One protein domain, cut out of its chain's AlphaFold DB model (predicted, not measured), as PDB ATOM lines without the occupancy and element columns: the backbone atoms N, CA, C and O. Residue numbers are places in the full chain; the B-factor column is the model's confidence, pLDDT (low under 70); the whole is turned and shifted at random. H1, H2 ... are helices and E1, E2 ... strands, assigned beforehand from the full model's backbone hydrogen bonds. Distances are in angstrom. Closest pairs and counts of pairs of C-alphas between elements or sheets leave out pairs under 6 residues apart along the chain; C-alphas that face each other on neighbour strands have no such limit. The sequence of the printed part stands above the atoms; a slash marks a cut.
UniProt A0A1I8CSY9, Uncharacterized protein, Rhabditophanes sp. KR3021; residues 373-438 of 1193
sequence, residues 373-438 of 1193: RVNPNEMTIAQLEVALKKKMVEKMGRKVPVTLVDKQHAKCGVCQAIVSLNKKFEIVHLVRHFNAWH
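What this domain is: This is residues 373 to 438 of the 1193 residues of an uncharacterized protein of Rhabditophanes sp. KR3021 (UniProt A0A1I8CSY9). One face of a small antiparallel sheet, E1 E2 E3, is covered by two helices, H1 over E1 and H2 over E2, making two layers. The 66 printed residues run H1, E1, E2, E3, H2, a mixed class; the strands form a meander, each the antiparallel neighbour of the one before. The whole is compact, radius of gyration of the C-alphas 10.7 A, spanning 32 by 21 by 17 A.

Where its parts are: Find C-alpha 381 at (88.876, 110.954, 151.059); H1 runs 21.7 A to residue 396. E1 is residues 402 to 406, E2 409 to 412, E3 418 to 420. H2, residues 428 to 437, 13.9 A, ends at (90.129, 85.472, 148.648).

How they stand to each other: Look at N 403 and O 411, 3.2 A, in hairpin E1 and E2, and N 419 and O 410, 2.8 A, in hairpin E2 and E3. On the same face, H1 has height 8.7 A and H2 9.7 A. Their every O i to N i+4 pair is within hydrogen-bond range.

The domain as a whole: The printed part has no cut; no link is long. Residues 397 to 398 and 436 to 437 have pLDDT under 70.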
ATOM      1  N   ARG A 373     102.033 108.100 143.659       83.12
ATOM      2  CA  ARG A 373     102.368 108.654 144.979       83.12
ATOM      3  C   ARG A 373     101.089 109.157 145.652       83.12
ATOM      4  O   ARG A 373     100.169 109.606 144.981       83.12
ATOM      5  N   VAL A 374     101.014 109.023 146.975       86.31
ATOM      6  CA  VAL A 374      99.827 109.365 147.776       86.31
ATOM      7  C   VAL A 374     100.280 109.877 149.132       86.31
ATOM      8  O   VAL A 374     101.089 109.206 149.777       86.31
ATOM      9  N   ASN A 375      99.724 111.002 149.584       86.81
ATOM     10  CA  ASN A 375      99.908 111.501 150.941       86.81
ATOM     11  C   ASN A 375      98.561 111.520 151.691       86.81
ATOM     12  O   ASN A 375      97.739 112.402 151.442       86.81
ATOM     13  N   PRO A 376      98.311 110.567 152.613       85.75
ATOM     14  CA  PRO A 376      97.070 110.506 153.387       85.75
ATOM     15  C   PRO A 376      96.752 111.755 154.203       85.75
ATOM     16  O   PRO A 376      95.589 111.957 154.537       85.75
ATOM     17  N   ASN A 377      97.744 112.575 154.550       86.06
ATOM     18  CA  ASN A 377      97.510 113.752 155.381       86.06
ATOM     19  C   ASN A 377      96.892 114.888 154.553       86.06
ATOM     20  O   ASN A 377      95.838 115.394 154.923       86.06
ATOM     21  N   GLU A 378      97.504 115.204 153.409       86.75
ATOM     22  CA  GLU A 378      97.112 116.300 152.505       86.75
ATOM     23  C   GLU A 378      95.881 115.978 151.645       86.75
ATOM     24  O   GLU A 378      95.077 116.863 151.369       86.75
ATOM     25  N   MET A 379      95.706 114.723 151.218       87.44
ATOM     26  CA  MET A 379      94.639 114.360 150.278       87.44
ATOM     27  C   MET A 379      93.279 114.151 150.968       87.44
ATOM     28  O   MET A 379      93.189 113.618 152.086       87.44
ATOM     29  N   THR A 380      92.201 114.526 150.275       91.69
ATOM     30  CA  THR A 380      90.810 114.280 150.705       91.69
ATOM     31  C   THR A 380      90.414 112.811 150.513       91.69
ATOM     32  O   THR A 380      91.075 112.068 149.789       91.69
ATOM     33  N   ILE A 381      89.323 112.359 151.148       88.31
ATOM     34  CA  ILE A 381      88.876 110.954 151.059       88.31
ATOM     35  C   ILE A 381      88.565 110.563 149.602       88.31
ATOM     36  O   ILE A 381      89.045 109.530 149.144       88.31
ATOM     37  N   ALA A 382      87.883 111.424 148.837       90.06
ATOM     38  CA  ALA A 382      87.600 111.190 147.418       90.06
ATOM     39  C   ALA A 382      88.881 111.096 146.560       90.06
ATOM     40  O   ALA A 382      89.037 110.171 145.762       90.06
ATOM     41  N   GLN A 383      89.853 111.995 146.769       91.06
ATOM     42  CA  GLN A 383      91.155 111.936 146.089       91.06
ATOM     43  C   GLN A 383      91.924 110.650 146.441       91.06
ATOM     44  O   GLN A 383      92.539 110.026 145.571       91.06
ATOM     45  N   LEU A 384      91.874 110.230 147.709       92.12
ATOM     46  CA  LEU A 384      92.465 108.978 148.178       92.12
ATOM     47  C   LEU A 384      91.768 107.750 147.582       92.12
ATOM     48  O   LEU A 384      92.443 106.762 147.303       92.12
ATOM     49  N   GLU A 385      90.461 107.797 147.327       92.19
ATOM     50  CA  GLU A 385      89.732 106.709 146.671       92.19
ATOM     51  C   GLU A 385      90.069 106.598 145.175       92.19
ATOM     52  O   GLU A 385      90.332 105.499 144.678       92.19
ATOM     53  N   VAL A 386      90.166 107.720 144.452       91.94
ATOM     54  CA  VAL A 386      90.668 107.725 143.063       91.94
ATOM     55  C   VAL A 386      92.102 107.185 143.014       91.94
ATOM     56  O   VAL A 386      92.431 106.352 142.165       91.94
ATOM     57  N   ALA A 387      92.954 107.581 143.964       91.31
ATOM     58  CA  ALA A 387      94.313 107.062 144.075       91.31
ATOM     59  C   ALA A 387      94.366 105.578 144.490       91.31
ATOM     60  O   ALA A 387      95.250 104.854 144.028       91.31
ATOM     61  N   LEU A 388      93.420 105.096 145.306       92.25
ATOM     62  CA  LEU A 388      93.248 103.679 145.648       92.25
ATOM     63  C   LEU A 388      92.902 102.865 144.399       92.25
ATOM     64  O   LEU A 388      93.569 101.869 144.117       92.25
ATOM     65  N   LYS A 389      91.914 103.323 143.623       89.25
ATOM     66  CA  LYS A 389      91.479 102.705 142.364       89.25
ATOM     67  C   LYS A 389      92.630 102.662 141.345       89.25
ATOM     68  O   LYS A 389      92.923 101.587 140.819       89.25
ATOM     69  N   LYS A 390      93.370 103.767 141.154       88.69
ATOM     70  CA  LYS A 390      94.580 103.803 140.300       88.69
ATOM     71  C   LYS A 390      95.684 102.856 140.810       88.69
ATOM     72  O   LYS A 390      96.204 102.066 140.026       88.69
ATOM     73  N   LYS A 391      95.998 102.846 142.116       89.94
ATOM     74  CA  LYS A 391      96.977 101.909 142.713       89.94
ATOM     75  C   LYS A 391      96.578 100.442 142.545       89.94
ATOM     76  O   LYS A 391      97.450  99.615 142.293       89.94
ATOM     77  N   MET A 392      95.296 100.108 142.698       87.19
ATOM     78  CA  MET A 392      94.808  98.736 142.536       87.19
ATOM     79  C   MET A 392      94.988  98.253 141.099       87.19
ATOM     80  O   MET A 392      95.546  97.174 140.914       87.19
ATOM     81  N   VAL A 393      94.649  99.066 140.092       82.62
ATOM     82  CA  VAL A 393      94.955  98.750 138.684       82.62
ATOM     83  C   VAL A 393      96.463  98.544 138.488       82.62
ATOM     84  O   VAL A 393      96.874  97.527 137.935       82.62
ATOM     85  N   GLU A 394      97.297  99.435 139.031       80.62
ATOM     86  CA  GLU A 394      98.761  99.379 138.892       80.62
ATOM     87  C   GLU A 394      99.421  98.150 139.561       80.62
ATOM     88  O   GLU A 394     100.539  97.781 139.197       80.62
ATOM     89  N   LYS A 395      98.771  97.512 140.550       79.12
ATOM     90  CA  LYS A 395      99.309  96.329 141.264       79.12
ATOM     91  C   LYS A 395      98.597  95.011 140.977       79.12
ATOM     92  O   LYS A 395      99.203  93.968 141.207       79.12
ATOM     93  N   MET A 396      97.363  95.048 140.486       72.88
ATOM     94  CA  MET A 396      96.579  93.863 140.114       72.88
ATOM     95  C   MET A 396      96.553  93.619 138.601       72.88
ATOM     96  O   MET A 396      96.128  92.550 138.178       72.88
ATOM     97  N   GLY A 397      96.893  94.619 137.780       67.75
ATOM     98  CA  GLY A 397      96.674  94.599 136.326       67.75
ATOM     99  C   GLY A 397      95.199  94.713 135.905       67.75
ATOM    100  O   GLY A 397      94.911  94.810 134.717       67.75
ATOM    101  N   ARG A 398      94.257  94.730 136.858       67.75
ATOM    102  CA  ARG A 398      92.805  94.804 136.630       67.75
ATOM    103  C   ARG A 398      92.143  95.874 137.497       67.75
ATOM    104  O   ARG A 398      92.587  96.134 138.616       67.75
ATOM    105  N   LYS A 399      91.049  96.467 137.002       75.56
ATOM    106  CA  LYS A 399      90.085  97.192 137.850       75.56
ATOM    107  C   LYS A 399      89.451  96.177 138.812       75.56
ATOM    108  O   LYS A 399      89.136  95.061 138.407       75.56
ATOM    109  N   VAL A 400      89.300  96.557 140.077       80.38
ATOM    110  CA  VAL A 400      88.770  95.710 141.157       80.38
ATOM    111  C   VAL A 400      87.795  96.559 141.978       80.38
ATOM    112  O   VAL A 400      88.148  97.703 142.280       80.38
ATOM    113  N   PRO A 401      86.598  96.059 142.340       83.00
ATOM    114  CA  PRO A 401      85.648  96.828 143.133       83.00
ATOM    115  C   PRO A 401      86.179  96.998 144.563       83.00
ATOM    116  O   PRO A 401      86.262  96.049 145.346       83.00
ATOM    117  N   VAL A 402      86.577  98.227 144.887       89.75
ATOM    118  CA  VAL A 402      87.016  98.660 146.217       89.75
ATOM    119  C   VAL A 402      86.516 100.076 146.472       89.75
ATOM    120  O   VAL A 402      86.561 100.919 145.572       89.75
ATOM    121  N   THR A 403      86.092 100.341 147.702       90.62
ATOM    122  CA  THR A 403      85.757 101.685 148.191       90.62
ATOM    123  C   THR A 403      86.621 102.015 149.403       90.62
ATOM    124  O   THR A 403      87.045 101.126 150.151       90.62
ATOM    125  N   LEU A 404      86.953 103.292 149.580       92.81
ATOM    126  CA  LEU A 404      87.710 103.743 150.744       92.81
ATOM    127  C   LEU A 404      86.734 103.992 151.900       92.81
ATOM    128  O   LEU A 404      85.694 104.606 151.700       92.81
ATOM    129  N   VAL A 405      87.057 103.493 153.093       86.75
ATOM    130  CA  VAL A 405      86.199 103.613 154.287       86.75
ATOM    131  C   VAL A 405      86.704 104.731 155.191       86.75
ATOM    132  O   VAL A 405      85.943 105.584 155.626       86.75
ATOM    133  N   ASP A 406      88.013 104.750 155.435       85.62
ATOM    134  CA  ASP A 406      88.712 105.850 156.091       85.62
ATOM    135  C   ASP A 406      90.139 105.968 155.518       85.62
ATOM    136  O   ASP A 406      90.540 105.212 154.631       85.62
ATOM    137  N   LYS A 407      90.954 106.899 156.027       88.12
ATOM    138  CA  LYS A 407      92.334 107.123 155.542       88.12
ATOM    139  C   LYS A 407      93.300 105.929 155.757       88.12
ATOM    140  O   LYS A 407      94.445 105.989 155.303       88.12
ATOM    141  N   GLN A 408      92.879 104.863 156.442       86.19
ATOM    142  CA  GLN A 408      93.642 103.658 156.805       86.19
ATOM    143  C   GLN A 408      92.918 102.330 156.476       86.19
ATOM    144  O   GLN A 408      93.522 101.269 156.643       86.19
ATOM    145  N   HIS A 409      91.680 102.340 155.975       86.88
ATOM    146  CA  HIS A 409      90.888 101.137 155.691       86.88
ATOM    147  C   HIS A 409      90.113 101.242 154.368       86.88
ATOM    148  O   HIS A 409      89.520 102.274 154.056       86.88
ATOM    149  N   ALA A 410      90.061 100.143 153.612       91.06
ATOM    150  CA  ALA A 410      89.265 100.013 152.391       91.06
ATOM    151  C   ALA A 410      88.315  98.810 152.484       91.06
ATOM    152  O   ALA A 410      88.703  97.756 152.995       91.06
ATOM    153  N   LYS A 411      87.092  98.950 151.966       86.38
ATOM    154  CA  LYS A 411      86.109  97.869 151.850       86.38
ATOM    155  C   LYS A 411      86.330  97.131 150.530       86.38
ATOM    156  O   LYS A 411      86.425  97.743 149.464       86.38
ATOM    157  N   CYS A 412      86.410  95.809 150.602       88.62
ATOM    158  CA  CYS A 412      86.318  94.940 149.439       88.62
ATOM    159  C   CYS A 412      84.888  94.978 148.889       88.62
ATOM    160  O   CYS A 412      83.949  94.665 149.615       88.62
ATOM    161  N   GLY A 413      84.708  95.325 147.616       82.19
ATOM    162  CA  GLY A 413      83.390  95.358 146.979       82.19
ATOM    163  C   GLY A 413      82.832  93.986 146.587       82.19
ATOM    164  O   GLY A 413      81.731  93.938 146.062       82.19
ATOM    165  N   VAL A 414      83.570  92.890 146.820       78.38
ATOM    166  CA  VAL A 414      83.110  91.518 146.531       78.38
ATOM    167  C   VAL A 414      82.563  90.845 147.795       78.38
ATOM    168  O   VAL A 414      81.369  90.604 147.882       78.38
ATOM    169  N   CYS A 415      83.392  90.604 148.821       73.06
ATOM    170  CA  CYS A 415      82.947  89.981 150.084       73.06
ATOM    171  C   CYS A 415      82.744  90.971 151.245       73.06
ATOM    172  O   CYS A 415      82.801  90.579 152.407       73.06
ATOM    173  N   GLN A 416      82.586  92.265 150.954       78.81
ATOM    174  CA  GLN A 416      82.349  93.345 151.930       78.81
ATOM    175  C   GLN A 416      83.417  93.542 153.033       78.81
ATOM    176  O   GLN A 416      83.304  94.472 153.832       78.81
ATOM    177  N   ALA A 417      84.479  92.732 153.064       76.94
ATOM    178  CA  ALA A 417      85.501  92.746 154.106       76.94
ATOM    179  C   ALA A 417      86.288  94.066 154.157       76.94
ATOM    180  O   ALA A 417      86.799  94.546 153.141       76.94
ATOM    181  N   ILE A 418      86.452  94.625 155.360       84.12
ATOM    182  CA  ILE A 418      87.291  95.806 155.593       84.12
ATOM    183  C   ILE A 418      88.755  95.372 155.755       84.12
ATOM    184  O   ILE A 418      89.097  94.590 156.641       84.12
ATOM    185  N   VAL A 419      89.644  95.905 154.915       86.69
ATOM    186  CA  VAL A 419      91.080  95.589 154.893       86.69
ATOM    187  C   VAL A 419      91.895  96.828 155.257       86.69
ATOM    188  O   VAL A 419      91.698  97.905 154.695       86.69
ATOM    189  N   SER A 420      92.844  96.684 156.186       85.38
ATOM    190  CA  SER A 420      93.697  97.790 156.629       85.38
ATOM    191  C   SER A 420      94.835  98.085 155.647       85.38
ATOM    192  O   SER A 420      95.683  97.238 155.341       85.38
ATOM    193  N   LEU A 421      94.871  99.331 155.190       86.88
ATOM    194  CA  LEU A 421      95.973  99.944 154.462       86.88
ATOM    195  C   LEU A 421      97.104 100.288 155.446       86.88
ATOM    196  O   LEU A 421      96.874 100.541 156.630       86.88
ATOM    197  N   ASN A 422      98.353 100.322 154.977       82.81
ATOM    198  CA  ASN A 422      99.445 100.853 155.803       82.81
ATOM    199  C   ASN A 422      99.295 102.382 155.968       82.81
ATOM    200  O   ASN A 422      98.750 103.039 155.084       82.81
ATOM    201  N   LYS A 423      99.892 102.980 157.012       79.69
ATOM    202  CA  LYS A 423      99.918 104.445 157.242       79.69
ATOM    203  C   LYS A 423     100.475 105.262 156.059       79.69
ATOM    204  O   LYS A 423     100.239 106.459 155.985       79.69
ATOM    205  N   LYS A 424     101.205 104.624 155.135       82.00
ATOM    206  CA  LYS A 424     101.715 105.199 153.873       82.00
ATOM    207  C   LYS A 424     100.804 104.946 152.652       82.00
ATOM    208  O   LYS A 424     101.255 105.029 151.512       82.00
ATOM    209  N   PHE A 425      99.541 104.572 152.873       85.94
ATOM    210  CA  PHE A 425      98.590 104.163 151.832       85.94
ATOM    211  C   PHE A 425      99.122 103.018 150.944       85.94
ATOM    212  O   PHE A 425      99.020 103.038 149.712       85.94
ATOM    213  N   GLU A 426      99.762 102.026 151.570       87.19
ATOM    214  CA  GLU A 426     100.254 100.833 150.874       87.19
ATOM    215  C   GLU A 426      99.139  99.790 150.805       87.19
ATOM    216  O   GLU A 426      98.698  99.258 151.825       87.19
ATOM    217  N   ILE A 427      98.725  99.458 149.584       89.56
ATOM    218  CA  ILE A 427      97.628  98.524 149.293       89.56
ATOM    219  C   ILE A 427      98.037  97.044 149.393       89.56
ATOM    220  O   ILE A 427      97.317  96.170 148.930       89.56
ATOM    221  N   VAL A 428      99.196  96.725 149.981       84.81
ATOM    222  CA  VAL A 428      99.777  95.364 149.971       84.81
ATOM    223  C   VAL A 428      98.868  94.337 150.657       84.81
ATOM    224  O   VAL A 428      98.810  93.187 150.227       84.81
ATOM    225  N   HIS A 429      98.128  94.735 151.696       84.44
ATOM    226  CA  HIS A 429      97.126  93.870 152.325       84.44
ATOM    227  C   HIS A 429      95.875  93.686 151.461       84.44
ATOM    228  O   HIS A 429      95.330  92.590 151.441       84.44
ATOM    229  N   LEU A 430      95.463  94.714 150.716       86.75
ATOM    230  CA  LEU A 430      94.309  94.674 149.815       86.75
ATOM    231  C   LEU A 430      94.607  93.820 148.571       86.75
ATOM    232  O   LEU A 430      93.832  92.936 148.238       86.75
ATOM    233  N   VAL A 431      95.792  93.969 147.971       83.81
ATOM    234  CA  VAL A 431      96.313  93.071 146.919       83.81
ATOM    235  C   VAL A 431      96.405  91.629 147.423       83.81
ATOM    236  O   VAL A 431      95.978  90.703 146.740       83.81
ATOM    237  N   ARG A 432      96.912  91.416 148.648       82.94
ATOM    238  CA  ARG A 432      96.936  90.080 149.266       82.94
ATOM    239  C   ARG A 432      95.531  89.543 149.555       82.94
ATOM    240  O   ARG A 432      95.362  88.330 149.568       82.94
ATOM    241  N   HIS A 433      94.557  90.412 149.814       82.56
ATOM    242  CA  HIS A 433      93.165  90.013 149.932       82.56
ATOM    243  C   HIS A 433      92.658  89.529 148.567       82.56
ATOM    244  O   HIS A 433      92.330  88.363 148.435       82.56
ATOM    245  N   PHE A 434      92.720  90.323 147.502       79.62
ATOM    246  CA  PHE A 434      92.238  89.835 146.203       79.62
ATOM    247  C   PHE A 434      92.952  88.559 145.720       79.62
ATOM    248  O   PHE A 434      92.270  87.587 145.425       79.62
ATOM    249  N   ASN A 435      94.282  88.468 145.811       74.94
ATOM    250  CA  ASN A 435      95.050  87.281 145.388       74.94
ATOM    251  C   ASN A 435      94.945  86.038 146.311       74.94
ATOM    252  O   ASN A 435      95.741  85.114 146.160       74.94
ATOM    253  N   ALA A 436      94.080  86.024 147.330       69.00
ATOM    254  CA  ALA A 436      93.918  84.858 148.217       69.00
ATOM    255  C   ALA A 436      92.485  84.668 148.752       69.00
ATOM    256  O   ALA A 436      92.289  83.920 149.708       69.00
ATOM    257  N   TRP A 437      91.524  85.408 148.193       69.38
ATOM    258  CA  TRP A 437      90.129  85.472 148.648       69.38
ATOM    259  C   TRP A 437      89.125  85.536 147.504       69.38
ATOM    260  O   TRP A 437      87.965  85.202 147.710       69.38
ATOM    261  N   HIS A 438      89.562  86.002 146.333       72.19
ATOM    262  CA  HIS A 438      88.710  86.278 145.185       72.19
ATOM    263  C   HIS A 438      89.350  85.648 143.956       72.19
ATOM    264  O   HIS A 438      90.402  86.146 143.537       72.19
TER     265      HIS A 438